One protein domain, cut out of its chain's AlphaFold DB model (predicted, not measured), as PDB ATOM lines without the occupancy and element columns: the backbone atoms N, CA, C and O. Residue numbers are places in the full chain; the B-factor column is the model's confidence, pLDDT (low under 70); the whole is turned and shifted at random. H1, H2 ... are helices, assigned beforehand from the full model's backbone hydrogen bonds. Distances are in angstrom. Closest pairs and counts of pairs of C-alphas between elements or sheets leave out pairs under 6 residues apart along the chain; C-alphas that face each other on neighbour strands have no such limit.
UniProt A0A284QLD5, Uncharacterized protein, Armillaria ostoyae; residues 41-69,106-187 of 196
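What this domain is: This is residues 41 to 69 and 106 to 187 of the 196 residues of an uncharacterized protein of Armillaria ostoyae (UniProt A0A284QLD5). One very long helix, H3, makes the length of this domain; after a tight turn H4, a shorter helix, folds back beside it, giving a helical hairpin with unequal arms. The short helix H1 packs slantwise on H3 near the middle of its length, and the very short H2 packs on H3 near its beginning, far from the turn of the hairpin. The printed part has 111 residues with four named helices, H1, H2, H3 and H4 in that order along the chain, and no named strand, and its class is all helix. The whole is loose, with a radius of gyration of the C-alphas of 19.0 A, and elongated, spanning 66 by 34 by 20 A.

Where its parts are: The printed part begins at Ser 41. H1 is residues 48 to 56, 12.1 A from first to last C-alpha, and begins at C-alpha 48 at (232.863, 206.540, 186.167). Residues 57 to 69 hold no named element. After the cut comes H2, residues 106 to 110, 6.3 A long. H3 is residues 117 to 159, the longest helix, 63.5 A from C-alpha 117 at (204.721, 210.187, 170.644) to C-alpha 159. H4 is residues 164 to 186, 33.2 A long, and ends at C-alpha 186 at (227.615, 197.466, 181.506).

How they stand to each other: H3 is the hub and touches the three other helices. H3 and H4 form a hairpin: they touch at a shallow tilt of 28 degrees, opposite ways, and their closest C-alphas, those of Leu 142 and Leu 177, are 5.5 A apart. H1 touches H3, which meets it with residues 136 to 147 alone; the closest C-alphas, of Ala 52 and Leu 140, are 4.7 A apart. These two run the same way at a steep tilt of 45 degrees. H1 and H4 only just touch, with 3 pairs of C-alphas within 8 A, the closest being those of Ala 49 and Ile 181 at 6.1 A; H4 takes part with residues 181 to 184 alone. They run opposite ways at a steep tilt of 43 degrees. With 1 of 3 such pairs at a shallow tilt, the helix packing is mostly crossed, but only just. H2 touches H3 at its residues 120 to 127 alone, with the C-alphas of Ser 106 and Ala 127 closest at 5.7 A. H2 is apart from H1 and from H4. In H1, H2, H3 and H4 every O i to N i+4 pair is within hydrogen-bond range.

The domain as a whole: The two C-alphas farthest apart, of Gly 114 and Gly 160, are 66.0 A apart. Residues 70 to 105 are not printed, and C-alphas 69 and 106 are 45.3 A apart across this cut. The link H2 to H3 is short, H3 to H4 tight. The mean pLDDT of the printed part is 89.6; residues 58 to 66 and residue 68 are under 70.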
ATOM      1  N   SER A  41     228.422 213.048 186.531       98.44
ATOM      2  CA  SER A  41     227.194 212.427 186.042       98.44
ATOM      3  C   SER A  41     226.837 212.753 184.597       98.44
ATOM      4  O   SER A  41     226.030 212.033 184.017       98.44
ATOM      5  N   ASP A  42     227.439 213.766 183.980       97.88
ATOM      6  CA  ASP A  42     227.208 214.075 182.566       97.88
ATOM      7  C   ASP A  42     228.059 213.225 181.606       97.88
ATOM      8  O   ASP A  42     229.116 212.678 181.946       97.88
ATOM      9  N   GLY A  43     227.597 213.134 180.358       96.81
ATOM     10  CA  GLY A  43     228.347 212.570 179.241       96.81
ATOM     11  C   GLY A  43     227.923 211.147 178.897       96.81
ATOM     12  O   GLY A  43     226.786 210.910 178.493       96.81
ATOM     13  N   VAL A  44     228.856 210.200 178.986       97.62
ATOM     14  CA  VAL A  44     228.615 208.789 178.646       97.62
ATOM     15  C   VAL A  44     229.078 207.868 179.766       97.62
ATOM     16  O   VAL A  44     230.090 208.135 180.416       97.62
ATOM     17  N   ALA A  45     228.351 206.773 179.972       98.19
ATOM     18  CA  ALA A  45     228.738 205.733 180.919       98.19
ATOM     19  C   ALA A  45     229.963 204.925 180.462       98.19
ATOM     20  O   ALA A  45     230.348 204.918 179.285       98.19
ATOM     21  N   GLY A  46     230.547 204.200 181.416       97.88
ATOM     22  CA  GLY A  46     231.655 203.258 181.235       97.88
ATOM     23  C   GLY A  46     233.023 203.791 181.670       97.88
ATOM     24  O   GLY A  46     234.038 203.130 181.443       97.88
ATOM     25  N   LYS A  47     233.070 204.990 182.255       96.69
ATOM     26  CA  LYS A  47     234.299 205.659 182.715       96.69
ATOM     27  C   LYS A  47     234.209 206.185 184.148       96.69
ATOM     28  O   LYS A  47     235.184 206.776 184.614       96.69
ATOM     29  N   ALA A  48     233.116 205.924 184.866       97.88
ATOM     30  CA  ALA A  48     232.863 206.540 186.167       97.88
ATOM     31  C   ALA A  48     233.969 206.239 187.186       97.88
ATOM     32  O   ALA A  48     234.355 207.114 187.948       97.88
ATOM     33  N   ALA A  49     234.545 205.031 187.163       96.38
ATOM     34  CA  ALA A  49     235.657 204.679 188.049       96.38
ATOM     35  C   ALA A  49     236.892 205.569 187.826       96.38
ATOM     36  O   ALA A  49     237.539 205.990 188.779       96.38
ATOM     37  N   ALA A  50     237.236 205.854 186.567       94.56
ATOM     38  CA  ALA A  50     238.385 206.695 186.242       94.56
ATOM     39  C   ALA A  50     238.125 208.163 186.607       94.56
ATOM     40  O   ALA A  50     239.017 208.829 187.123       94.56
ATOM     41  N   GLU A  51     236.904 208.641 186.372       94.25
ATOM     42  CA  GLU A  51     236.477 210.004 186.697       94.25
ATOM     43  C   GLU A  51     236.421 210.221 188.219       94.25
ATOM     44  O   GLU A  51     237.033 211.156 188.725       94.25
ATOM     45  N   ALA A  52     235.810 209.303 188.974       95.38
ATOM     46  CA  ALA A  52     235.760 209.361 190.435       95.38
ATOM     47  C   ALA A  52     237.154 209.268 191.076       95.38
ATOM     48  O   ALA A  52     237.469 210.009 192.009       95.38
ATOM     49  N   ASN A  53     238.025 208.403 190.544       91.69
ATOM     50  CA  ASN A  53     239.415 208.328 190.988       91.69
ATOM     51  C   ASN A  53     240.189 209.617 190.695       91.69
ATOM     52  O   ASN A  53     241.123 209.921 191.429       91.69
ATOM     53  N   ALA A  54     239.850 210.375 189.649       89.06
ATOM     54  CA  ALA A  54     240.483 211.667 189.398       89.06
ATOM     55  C   ALA A  54     240.104 212.706 190.468       89.06
ATOM     56  O   ALA A  54     240.957 213.507 190.838       89.06
ATOM     57  N   VAL A  55     238.877 212.640 191.000       90.56
ATOM     58  CA  VAL A  55     238.391 213.531 192.067       90.56
ATOM     59  C   VAL A  55     238.997 213.172 193.425       90.56
ATOM     60  O   VAL A  55     239.586 214.024 194.081       90.56
ATOM     61  N   PHE A  56     238.883 211.910 193.853       91.25
ATOM     62  CA  PHE A  56     239.183 211.534 195.243       91.25
ATOM     63  C   PHE A  56     240.541 210.864 195.466       91.25
ATOM     64  O   PHE A  56     240.997 210.820 196.602       91.25
ATOM     65  N   VAL A  57     241.195 210.337 194.426       83.50
ATOM     66  CA  VAL A  57     242.398 209.492 194.593       83.50
ATOM     67  C   VAL A  57     243.630 210.091 193.905       83.50
ATOM     68  O   VAL A  57     244.701 210.160 194.499       83.50
ATOM     69  N   GLY A  58     243.486 210.564 192.665       65.56
ATOM     70  CA  GLY A  58     244.560 211.171 191.875       65.56
ATOM     71  C   GLY A  58     245.162 210.307 190.765       65.56
ATOM     72  O   GLY A  58     246.345 210.439 190.491       65.56
ATOM     73  N   LYS A  59     244.391 209.457 190.068       52.19
ATOM     74  CA  LYS A  59     244.889 208.730 188.874       52.19
ATOM     75  C   LYS A  59     244.108 209.050 187.589       52.19
ATOM     76  O   LYS A  59     243.366 208.192 187.128       52.19
ATOM     77  N   SER A  60     244.292 210.248 187.003       37.59
ATOM     78  CA  SER A  60     244.310 210.536 185.537       37.59
ATOM     79  C   SER A  60     244.208 212.051 185.207       37.59
ATOM     80  O   SER A  60     243.391 212.760 185.781       37.59
ATOM     81  N   HIS A  61     245.032 212.514 184.249       38.41
ATOM     82  CA  HIS A  61     245.036 213.757 183.429       38.41
ATOM     83  C   HIS A  61     244.809 215.171 184.022       38.41
ATOM     84  O   HIS A  61     244.933 216.137 183.268       38.41
ATOM     85  N   VAL A  62     244.579 215.350 185.323       39.59
ATOM     86  CA  VAL A  62     244.560 216.683 185.969       39.59
ATOM     87  C   VAL A  62     245.935 216.979 186.600       39.59
ATOM     88  O   VAL A  62     246.497 216.085 187.223       39.59
ATOM     89  N   PRO A  63     246.521 218.188 186.460       42.69
ATOM     90  CA  PRO A  63     247.901 218.473 186.885       42.69
ATOM     91  C   PRO A  63     248.143 218.524 188.409       42.69
ATOM     92  O   PRO A  63     249.281 218.751 188.817       42.69
ATOM     93  N   ILE A  64     247.123 218.306 189.247       47.22
ATOM     94  CA  ILE A  64     247.251 218.183 190.708       47.22
ATOM     95  C   ILE A  64     246.522 216.903 191.141       47.22
ATOM     96  O   ILE A  64     245.333 216.746 190.878       47.22
ATOM     97  N   HIS A  65     247.256 215.965 191.743       57.22
ATOM     98  CA  HIS A  65     246.748 214.675 192.217       57.22
ATOM     99  C   HIS A  65     246.729 214.673 193.752       57.22
ATOM    100  O   HIS A  65     247.789 214.898 194.341       57.22
ATOM    101  N   PRO A  66     245.583 214.419 194.413       59.69
ATOM    102  CA  PRO A  66     245.473 214.647 195.850       59.69
ATOM    103  C   PRO A  66     246.296 213.695 196.724       59.69
ATOM    104  O   PRO A  66     246.726 214.105 197.797       59.69
ATOM    105  N   PHE A  67     246.582 212.462 196.279       70.75
ATOM    106  CA  PHE A  67     247.293 211.483 197.120       70.75
ATOM    107  C   PHE A  67     248.472 210.756 196.454       70.75
ATOM    108  O   PHE A  67     249.007 209.800 197.020       70.75
ATOM    109  N   ASP A  68     248.945 211.207 195.291       69.12
ATOM    110  CA  ASP A  68     250.117 210.597 194.652       69.12
ATOM    111  C   ASP A  68     251.370 210.761 195.533       69.12
ATOM    112  O   ASP A  68     251.848 211.868 195.778       69.12
ATOM    113  N   ASN A  69     251.930 209.634 195.991       70.81
ATOM    114  CA  ASN A  69     253.051 209.569 196.945       70.81
ATOM    115  C   ASN A  69     252.782 210.257 198.299       70.81
ATOM    116  O   ASN A  69     253.726 210.645 198.990       70.81
ATOM    117  N   SER A 106     210.086 209.591 184.851       88.56
ATOM    118  CA  SER A 106     209.399 208.296 184.748       88.56
ATOM    119  C   SER A 106     207.877 208.431 184.869       88.56
ATOM    120  O   SER A 106     207.133 207.729 184.186       88.56
ATOM    121  N   GLY A 107     207.397 209.346 185.717       84.94
ATOM    122  CA  GLY A 107     205.975 209.656 185.853       84.94
ATOM    123  C   GLY A 107     205.390 210.243 184.570       84.94
ATOM    124  O   GLY A 107     204.348 209.782 184.109       84.94
ATOM    125  N   ALA A 108     206.098 211.190 183.947       78.12
ATOM    126  CA  ALA A 108     205.713 211.753 182.655       78.12
ATOM    127  C   ALA A 108     205.774 210.716 181.515       78.12
ATOM    128  O   ALA A 108     204.959 210.769 180.601       78.12
ATOM    129  N   ALA A 109     206.676 209.731 181.578       72.06
ATOM    130  CA  ALA A 109     206.686 208.620 180.622       72.06
ATOM    131  C   ALA A 109     205.455 207.702 180.766       72.06
ATOM    132  O   ALA A 109     204.974 207.148 179.775       72.06
ATOM    133  N   GLY A 110     204.955 207.525 181.995       77.88
ATOM    134  CA  GLY A 110     203.780 206.705 182.300       77.88
ATOM    135  C   GLY A 110     202.435 207.382 182.007       77.88
ATOM    136  O   GLY A 110     201.452 206.680 181.769       77.88
ATOM    137  N   ASP A 111     202.372 208.719 182.003       74.44
ATOM    138  CA  ASP A 111     201.179 209.473 181.603       74.44
ATOM    139  C   ASP A 111     201.194 209.773 180.100       74.44
ATOM    140  O   ASP A 111     201.911 210.633 179.600       74.44
ATOM    141  N   HIS A 112     200.361 209.061 179.349       72.62
ATOM    142  CA  HIS A 112     200.235 209.257 177.905       72.62
ATOM    143  C   HIS A 112     199.254 210.382 177.532       72.62
ATOM    144  O   HIS A 112     199.025 210.645 176.348       72.62
ATOM    145  N   THR A 113     198.632 211.038 178.514       80.38
ATOM    146  CA  THR A 113     197.584 212.032 178.277       80.38
ATOM    147  C   THR A 113     198.198 213.370 177.883       80.38
ATOM    148  O   THR A 113     198.929 213.983 178.645       80.38
ATOM    149  N   GLY A 114     197.878 213.870 176.687       76.50
ATOM    150  CA  GLY A 114     198.348 215.189 176.239       76.50
ATOM    151  C   GLY A 114     199.799 215.232 175.747       76.50
ATOM    152  O   GLY A 114     200.247 216.297 175.326       76.50
ATOM    153  N   HIS A 115     200.496 214.095 175.720       76.31
ATOM    154  CA  HIS A 115     201.832 213.967 175.143       76.31
ATOM    155  C   HIS A 115     201.768 213.393 173.724       76.31
ATOM    156  O   HIS A 115     201.079 212.412 173.447       76.31
ATOM    157  N   SER A 116     202.510 214.002 172.804       82.12
ATOM    158  CA  SER A 116     202.796 213.400 171.504       82.12
ATOM    159  C   SER A 116     203.775 212.229 171.653       82.12
ATOM    160  O   SER A 116     204.537 212.148 172.615       82.12
ATOM    161  N   PHE A 117     203.784 211.318 170.678       83.06
ATOM    162  CA  PHE A 117     204.721 210.187 170.644       83.06
ATOM    163  C   PHE A 117     206.197 210.630 170.704       83.06
ATOM    164  O   PHE A 117     207.026 209.973 171.332       83.06
ATOM    165  N   GLU A 118     206.511 211.767 170.084       85.00
ATOM    166  CA  GLU A 118     207.844 212.375 170.111       85.00
ATOM    167  C   GLU A 118     208.219 212.816 171.534       85.00
ATOM    168  O   GLU A 118     209.261 212.413 172.044       85.00
ATOM    169  N   GLN A 119     207.307 213.499 172.233       81.88
ATOM    170  CA  GLN A 119     207.511 213.911 173.628       81.88
ATOM    171  C   GLN A 119     207.663 212.717 174.581       81.88
ATOM    172  O   GLN A 119     208.485 212.762 175.491       81.88
ATOM    173  N   LEU A 120     206.912 211.630 174.375       80.19
ATOM    174  CA  LEU A 120     207.068 210.412 175.181       80.19
ATOM    175  C   LEU A 120     208.444 209.765 174.978       80.19
ATOM    176  O   LEU A 120     209.023 209.238 175.924       80.19
ATOM    177  N   THR A 121     208.986 209.830 173.760       84.00
ATOM    178  CA  THR A 121     210.320 209.295 173.458       84.00
ATOM    179  C   THR A 121     211.409 210.106 174.163       84.00
ATOM    180  O   THR A 121     212.296 209.524 174.781       84.00
ATOM    181  N   GLU A 122     211.323 211.438 174.132       85.81
ATOM    182  CA  GLU A 122     212.278 212.325 174.815       85.81
ATOM    183  C   GLU A 122     212.278 212.125 176.335       85.81
ATOM    184  O   GLU A 122     213.338 212.057 176.957       85.81
ATOM    185  N   VAL A 123     211.094 211.976 176.932       82.25
ATOM    186  CA  VAL A 123     210.948 211.798 178.382       82.25
ATOM    187  C   VAL A 123     211.511 210.452 178.853       82.25
ATOM    188  O   VAL A 123     212.170 210.400 179.892       82.25
ATOM    189  N   VAL A 124     211.316 209.370 178.087       85.94
ATOM    190  CA  VAL A 124     211.923 208.062 178.397       85.94
ATOM    191  C   VAL A 124     213.449 208.130 178.300       85.94
ATOM    192  O   VAL A 124     214.134 207.660 179.204       85.94
ATOM    193  N   ILE A 125     213.988 208.781 177.261       91.06
ATOM    194  CA  ILE A 125     215.440 208.972 177.100       91.06
ATOM    195  C   ILE A 125     216.025 209.761 178.277       91.06
ATOM    196  O   ILE A 125     217.107 209.429 178.757       91.06
ATOM    197  N   LEU A 126     215.314 210.783 178.761       93.75
ATOM    198  CA  LEU A 126     215.737 211.557 179.925       93.75
ATOM    199  C   LEU A 126     215.755 210.703 181.200       93.75
ATOM    200  O   LEU A 126     216.736 210.753 181.939       93.75
ATOM    201  N   ALA A 127     214.707 209.913 181.455       94.56
ATOM    202  CA  ALA A 127     214.653 209.034 182.625       94.56
ATOM    203  C   ALA A 127     215.819 208.030 182.633       94.56
ATOM    204  O   ALA A 127     216.478 207.855 183.660       94.56
ATOM    205  N   ASP A 128     216.115 207.428 181.478       95.88
ATOM    206  CA  ASP A 128     217.248 206.517 181.315       95.88
ATOM    207  C   ASP A 128     218.590 207.243 181.515       95.88
ATOM    208  O   ASP A 128     219.443 206.771 182.268       95.88
ATOM    209  N   ALA A 129     218.773 208.427 180.918       98.12
ATOM    210  CA  ALA A 129     220.005 209.204 181.058       98.12
ATOM    211  C   ALA A 129     220.259 209.662 182.506       98.12
ATOM    212  O   ALA A 129     221.401 209.630 182.970       98.12
ATOM    213  N   LEU A 130     219.207 210.036 183.243       98.44
ATOM    214  CA  LEU A 130     219.288 210.382 184.664       98.44
ATOM    215  C   LEU A 130     219.641 209.165 185.528       98.44
ATOM    216  O   LEU A 130     220.434 209.284 186.458       98.44
ATOM    217  N   GLN A 131     219.115 207.977 185.213       98.44
ATOM    218  CA  GLN A 131     219.494 206.741 185.909       98.44
ATOM    219  C   GLN A 131     220.972 206.397 185.695       98.44
ATOM    220  O   GLN A 131     221.668 206.016 186.640       98.44
ATOM    221  N   VAL A 132     221.474 206.565 184.470       98.62
ATOM    222  CA  VAL A 132     222.901 206.394 184.167       98.62
ATOM    223  C   VAL A 132     223.740 207.429 184.929       98.62
ATOM    224  O   VAL A 132     224.709 207.052 185.590       98.62
ATOM    225  N   GLY A 133     223.317 208.695 184.950       98.69
ATOM    226  CA  GLY A 133     223.954 209.755 185.737       98.69
ATOM    227  C   GLY A 133     223.994 209.459 187.233       98.69
ATOM    228  O   GLY A 133     225.036 209.648 187.870       98.69
ATOM    229  N   LYS A 134     222.911 208.899 187.781       98.75
ATOM    230  CA  LYS A 134     222.835 208.454 189.175       98.75
ATOM    231  C   LYS A 134     223.843 207.344 189.468       98.75
ATOM    232  O   LYS A 134     224.482 207.361 190.516       98.75
ATOM    233  N   ILE A 135     224.030 206.389 188.555       98.81
ATOM    234  CA  ILE A 135     225.035 205.321 188.705       98.81
ATOM    235  C   ILE A 135     226.449 205.912 188.751       98.81
ATOM    236  O   ILE A 135     227.237 205.526 189.617       98.81
ATOM    237  N   LYS A 136     226.767 206.880 187.880       98.81
ATOM    238  CA  LYS A 136     228.060 207.581 187.930       98.81
ATOM    239  C   LYS A 136     228.246 208.315 189.265       98.81
ATOM    240  O   LYS A 136     229.300 208.180 189.884       98.81
ATOM    241  N   ASN A 137     227.209 208.992 189.766       98.75
ATOM    242  CA  ASN A 137     227.240 209.647 191.077       98.75
ATOM    243  C   ASN A 137     227.456 208.651 192.235       98.75
ATOM    244  O   ASN A 137     228.232 208.912 193.150       98.75
ATOM    245  N   LYS A 138     226.860 207.452 192.170       98.75
ATOM    246  CA  LYS A 138     227.134 206.386 193.152       98.75
ATOM    247  C   LYS A 138     228.598 205.978 193.165       98.75
ATOM    248  O   LYS A 138     229.167 205.803 194.238       98.75
ATOM    249  N   VAL A 139     229.213 205.825 191.990       98.75
ATOM    250  CA  VAL A 139     230.648 205.525 191.890       98.75
ATOM    251  C   VAL A 139     231.480 206.661 192.493       98.75
ATOM    252  O   VAL A 139     232.416 206.377 193.239       98.75
ATOM    253  N   LEU A 140     231.116 207.922 192.244       98.50
ATOM    254  CA  LEU A 140     231.761 209.099 192.837       98.50
ATOM    255  C   LEU A 140     231.703 209.082 194.371       98.50
ATOM    256  O   LEU A 140     232.752 209.078 195.015       98.50
ATOM    257  N   LYS A 141     230.493 208.983 194.941       98.56
ATOM    258  CA  LYS A 141     230.254 208.905 196.391       98.56
ATOM    259  C   LYS A 141     231.076 207.798 197.048       98.56
ATOM    260  O   LYS A 141     231.830 208.044 197.985       98.56
ATOM    261  N   LEU A 142     230.943 206.575 196.533       98.75
ATOM    262  CA  LEU A 142     231.564 205.387 197.120       98.75
ATOM    263  C   LEU A 142     233.093 205.412 196.993       98.75
ATOM    264  O   LEU A 142     233.783 204.915 197.876       98.75
ATOM    265  N   THR A 143     233.637 206.022 195.935       98.12
ATOM    266  CA  THR A 143     235.090 206.234 195.813       98.12
ATOM    267  C   THR A 143     235.596 207.182 196.903       98.12
ATOM    268  O   THR A 143     236.614 206.895 197.534       98.12
ATOM    269  N   GLY A 144     234.873 208.277 197.166       97.00
ATOM    270  CA  GLY A 144     235.181 209.183 198.273       97.00
ATOM    271  C   GLY A 144     235.090 208.498 199.640       97.00
ATOM    272  O   GLY A 144     235.983 208.666 200.470       97.00
ATOM    273  N   GLU A 145     234.066 207.668 199.867       98.31
ATOM    274  CA  GLU A 145     233.902 206.911 201.120       98.31
ATOM    275  C   GLU A 145     235.058 205.940 201.356       98.31
ATOM    276  O   GLU A 145     235.718 205.995 202.393       98.31
ATOM    277  N   VAL A 146     235.378 205.122 200.351       98.12
ATOM    278  CA  VAL A 146     236.502 204.179 200.395       98.12
ATOM    279  C   VAL A 146     237.828 204.899 200.665       98.12
ATOM    280  O   VAL A 146     238.621 204.434 201.485       98.12
ATOM    281  N   GLN A 147     238.088 206.041 200.022       95.88
ATOM    282  CA  GLN A 147     239.332 206.784 200.252       95.88
ATOM    283  C   GLN A 147     239.404 207.369 201.670       95.88
ATOM    284  O   GLN A 147     240.466 207.313 202.293       95.88
ATOM    285  N   VAL A 148     238.294 207.882 202.209       97.00
ATOM    286  CA  VAL A 148     238.252 208.355 203.599       97.00
ATOM    287  C   VAL A 148     238.488 207.210 204.586       97.00
ATOM    288  O   VAL A 148     239.259 207.380 205.531       97.00
ATOM    289  N   LEU A 149     237.891 206.035 204.368       98.06
ATOM    290  CA  LEU A 149     238.140 204.853 205.200       98.06
ATOM    291  C   LEU A 149     239.614 204.435 205.156       98.06
ATOM    292  O   LEU A 149     240.211 204.221 206.209       98.06
ATOM    293  N   ASN A 150     240.238 204.420 203.974       96.25
ATOM    294  CA  ASN A 150     241.672 204.138 203.838       96.25
ATOM    295  C   ASN A 150     242.548 205.133 204.618       96.25
ATOM    296  O   ASN A 150     243.527 204.726 205.244       96.25
ATOM    297  N   ILE A 151     242.200 206.425 204.616       95.25
ATOM    298  CA  ILE A 151     242.911 207.444 205.405       95.25
ATOM    299  C   ILE A 151     242.739 207.187 206.906       95.25
ATOM    300  O   ILE A 151     243.732 207.151 207.633       95.25
ATOM    301  N   LYS A 152     241.504 206.951 207.368       97.44
ATOM    302  CA  LYS A 152     241.209 206.661 208.782       97.44
ATOM    303  C   LYS A 152     241.942 205.408 209.270       97.44
ATOM    304  O   LYS A 152     242.520 205.435 210.352       97.44
ATOM    305  N   ILE A 153     241.977 204.346 208.463       97.75
ATOM    306  CA  ILE A 153     242.727 203.115 208.759       97.75
ATOM    307  C   ILE A 153     244.221 203.416 208.884       97.75
ATOM    308  O   ILE A 153     244.832 203.028 209.876       97.75
ATOM    309  N   ALA A 154     244.814 204.139 207.929       96.25
ATOM    310  CA  ALA A 154     246.238 204.473 207.972       96.25
ATOM    311  C   ALA A 154     246.605 205.307 209.213       96.25
ATOM    312  O   ALA A 154     247.627 205.054 209.852       96.25
ATOM    313  N   GLN A 155     245.758 206.271 209.583       96.94
ATOM    314  CA  GLN A 155     245.933 207.075 210.794       96.94
ATOM    315  C   GLN A 155     245.831 206.221 212.068       96.94
ATOM    316  O   GLN A 155     246.714 206.317 212.919       96.94
ATOM    317  N   ALA A 156     244.818 205.353 212.171       97.94
ATOM    318  CA  ALA A 156     244.631 204.443 213.305       97.94
ATOM    319  C   ALA A 156     245.797 203.448 213.450       97.94
ATOM    320  O   ALA A 156     246.333 203.246 214.539       97.94
ATOM    321  N   GLN A 157     246.277 202.880 212.341       97.31
ATOM    322  CA  GLN A 157     247.450 202.001 212.342       97.31
ATOM    323  C   GLN A 157     248.714 202.728 212.825       97.31
ATOM    324  O   GLN A 157     249.523 202.145 213.547       97.31
ATOM    325  N   ALA A 158     248.888 204.003 212.458       97.31
ATOM    326  CA  ALA A 158     250.029 204.809 212.885       97.31
ATOM    327  C   ALA A 158     249.973 205.200 214.374       97.31
ATOM    328  O   ALA A 158     251.029 205.318 215.004       97.31
ATOM    329  N   SER A 159     248.778 205.380 214.950       96.44
ATOM    330  CA  SER A 159     248.586 205.603 216.393       96.44
ATOM    331  C   SER A 159     248.590 204.310 217.219       96.44
ATOM    332  O   SER A 159     248.777 204.375 218.435       96.44
ATOM    333  N   GLY A 160     248.459 203.147 216.574       97.44
ATOM    334  CA  GLY A 160     248.362 201.842 217.232       97.44
ATOM    335  C   GLY A 160     246.950 201.502 217.720       97.44
ATOM    336  O   GLY A 160     246.809 200.662 218.610       97.44
ATOM    337  N   ASP A 161     245.933 202.157 217.160       98.06
ATOM    338  CA  ASP A 161     244.521 201.915 217.445       98.06
ATOM    339  C   ASP A 161     243.988 200.697 216.663       98.06
ATOM    340  O   ASP A 161     244.547 200.292 215.640       98.06
ATOM    341  N   ASP A 162     242.898 200.099 217.153       97.81
ATOM    342  CA  ASP A 162     242.211 198.991 216.476       97.81
ATOM    343  C   ASP A 162     241.501 199.475 215.201       97.81
ATOM    344  O   ASP A 162     240.830 200.510 215.200       97.81
ATOM    345  N   THR A 163     241.643 198.713 214.117       98.19
ATOM    346  CA  THR A 163     241.097 199.033 212.790       98.19
ATOM    347  C   THR A 163     239.964 198.108 212.363       98.19
ATOM    348  O   THR A 163     239.402 198.328 211.295       98.19
ATOM    349  N   SER A 164     239.596 197.115 213.180       98.12
ATOM    350  CA  SER A 164     238.662 196.045 212.797       98.12
ATOM    351  C   SER A 164     237.339 196.577 212.213       98.12
ATOM    352  O   SER A 164     236.973 196.218 211.096       98.12
ATOM    353  N   ASP A 165     236.676 197.520 212.893       98.19
ATOM    354  CA  ASP A 165     235.408 198.109 212.422       98.19
ATOM    355  C   ASP A 165     235.572 198.949 211.138       98.19
ATOM    356  O   ASP A 165     234.677 199.004 210.285       98.19
ATOM    357  N   LEU A 166     236.721 199.621 210.984       97.62
ATOM    358  CA  LEU A 166     237.032 200.403 209.786       97.62
ATOM    359  C   LEU A 166     237.295 199.488 208.584       97.62
ATOM    360  O   LEU A 166     236.879 199.808 207.473       97.62
ATOM    361  N   GLU A 167     237.969 198.359 208.799       97.69
ATOM    362  CA  GLU A 167     238.254 197.362 207.767       97.69
ATOM    363  C   GLU A 167     236.982 196.640 207.305       97.69
ATOM    364  O   GLU A 167     236.792 196.453 206.100       97.69
ATOM    365  N   ASP A 168     236.071 196.319 208.228       98.50
ATOM    366  CA  ASP A 168     234.756 195.763 207.897       98.50
ATOM    367  C   ASP A 168     233.923 196.758 207.070       98.50
ATOM    368  O   ASP A 168     233.374 196.400 206.022       98.50
ATOM    369  N   SER A 169     233.904 198.031 207.481       98.25
ATOM    370  CA  SER A 169     233.243 199.108 206.729       98.25
ATOM    371  C   SER A 169     233.852 199.272 205.332       98.25
ATOM    372  O   SER A 169     233.133 199.372 204.337       98.25
ATOM    373  N   LEU A 170     235.185 199.239 205.226       97.75
ATOM    374  CA  LEU A 170     235.892 199.326 203.948       97.75
ATOM    375  C   LEU A 170     235.505 198.174 203.016       97.75
ATOM    376  O   LEU A 170     235.277 198.399 201.826       97.75
ATOM    377  N   ALA A 171     235.405 196.947 203.530       97.50
ATOM    378  CA  ALA A 171     235.018 195.788 202.732       97.50
ATOM    379  C   ALA A 171     233.576 195.898 202.199       97.50
ATOM    380  O   ALA A 171     233.307 195.556 201.036       97.50
ATOM    381  N   GLU A 172     232.651 196.403 203.021       98.50
ATOM    382  CA  GLU A 172     231.269 196.661 202.619       98.50
ATOM    383  C   GLU A 172     231.200 197.726 201.512       98.50
ATOM    384  O   GLU A 172     230.630 197.482 200.439       98.50
ATOM    385  N   GLU A 173     231.834 198.879 201.726       97.94
ATOM    386  CA  GLU A 173     231.804 199.992 200.776       97.94
ATOM    387  C   GLU A 173     232.534 199.659 199.468       97.94
ATOM    388  O   GLU A 173     232.049 199.979 198.379       97.94
ATOM    389  N   GLN A 174     233.627 198.893 199.525       98.12
ATOM    390  CA  GLN A 174     234.312 198.398 198.330       98.12
ATOM    391  C   GLN A 174     233.420 197.457 197.503       98.12
ATOM    392  O   GLN A 174     233.464 197.477 196.268       98.12
ATOM    393  N   THR A 175     232.578 196.647 198.151       98.00
ATOM    394  CA  THR A 175     231.623 195.765 197.460       98.00
ATOM    395  C   THR A 175     230.551 196.573 196.728       98.00
ATOM    396  O   THR A 175     230.249 196.302 195.556       98.00
ATOM    397  N   LYS A 176     230.008 197.608 197.382       98.38
ATOM    398  CA  LYS A 176     229.057 198.547 196.766       98.38
ATOM    399  C   LYS A 176     229.705 199.292 195.599       98.38
ATOM    400  O   LYS A 176     229.100 199.380 194.525       98.38
ATOM    401  N   LEU A 177     230.936 199.776 195.771       98.50
ATOM    402  CA  LEU A 177     231.691 200.479 194.733       98.50
ATOM    403  C   LEU A 177     231.882 199.587 193.503       98.50
ATOM    404  O   LEU A 177     231.493 199.964 192.399       98.50
ATOM    405  N   ASN A 178     232.380 198.365 193.695       98.00
ATOM    406  CA  ASN A 178     232.605 197.407 192.610       98.00
ATOM    407  C   ASN A 178     231.313 197.077 191.846       98.00
ATOM    408  O   ASN A 178     231.324 196.975 190.619       98.00
ATOM    409  N   THR A 179     230.188 196.954 192.555       98.69
ATOM    410  CA  THR A 179     228.872 196.704 191.948       98.69
ATOM    411  C   THR A 179     228.425 197.861 191.049       98.69
ATOM    412  O   THR A 179     227.946 197.639 189.932       98.69
ATOM    413  N   ASN A 180     228.610 199.105 191.498       98.56
ATOM    414  CA  ASN A 180     228.231 200.282 190.715       98.56
ATOM    415  C   ASN A 180     229.191 200.524 189.544       98.56
ATOM    416  O   ASN A 180     228.728 200.840 188.453       98.56
ATOM    417  N   ILE A 181     230.491 200.257 189.710       98.62
ATOM    418  CA  ILE A 181     231.460 200.269 188.602       98.62
ATOM    419  C   ILE A 181     231.070 199.243 187.533       98.62
ATOM    420  O   ILE A 181     231.050 199.563 186.348       98.62
ATOM    421  N   ALA A 182     230.720 198.014 187.926       98.56
ATOM    422  CA  ALA A 182     230.282 196.992 186.977       98.56
ATOM    423  C   ALA A 182     228.999 197.407 186.238       98.56
ATOM    424  O   ALA A 182     228.857 197.139 185.043       98.56
ATOM    425  N   THR A 183     228.083 198.085 186.931       98.69
ATOM    426  CA  THR A 183     226.858 198.631 186.330       98.69
ATOM    427  C   THR A 183     227.166 199.752 185.333       98.69
ATOM    428  O   THR A 183     226.652 199.714 184.218       98.69
ATOM    429  N   ASP A 184     228.045 200.699 185.678       98.75
ATOM    430  CA  ASP A 184     228.510 201.760 184.768       98.75
ATOM    431  C   ASP A 184     229.168 201.172 183.507       98.75
ATOM    432  O   ASP A 184     228.809 201.528 182.386       98.75
ATOM    433  N   VAL A 185     230.062 200.192 183.668       98.50
ATOM    434  CA  VAL A 185     230.716 199.491 182.548       98.50
ATOM    435  C   VAL A 185     229.706 198.750 181.673       98.50
ATOM    436  O   VAL A 185     229.821 198.767 180.449       98.50
ATOM    437  N   LYS A 186     228.689 198.117 182.267       98.50
ATOM    438  CA  LYS A 186     227.615 197.466 181.506       98.50
ATOM    439  C   LYS A 186     226.802 198.473 180.686       98.50
ATOM    440  O   LYS A 186     226.332 198.127 179.604       98.50
ATOM    441  N   ASN A 187     226.672 199.702 181.179       97.88
ATOM    442  CA  ASN A 187     225.987 200.795 180.498       97.88
ATOM    443  C   ASN A 187     226.903 201.597 179.561       97.88
ATOM    444  O   ASN A 187     226.493 202.646 179.069       97.88
TER     445      ASN A 187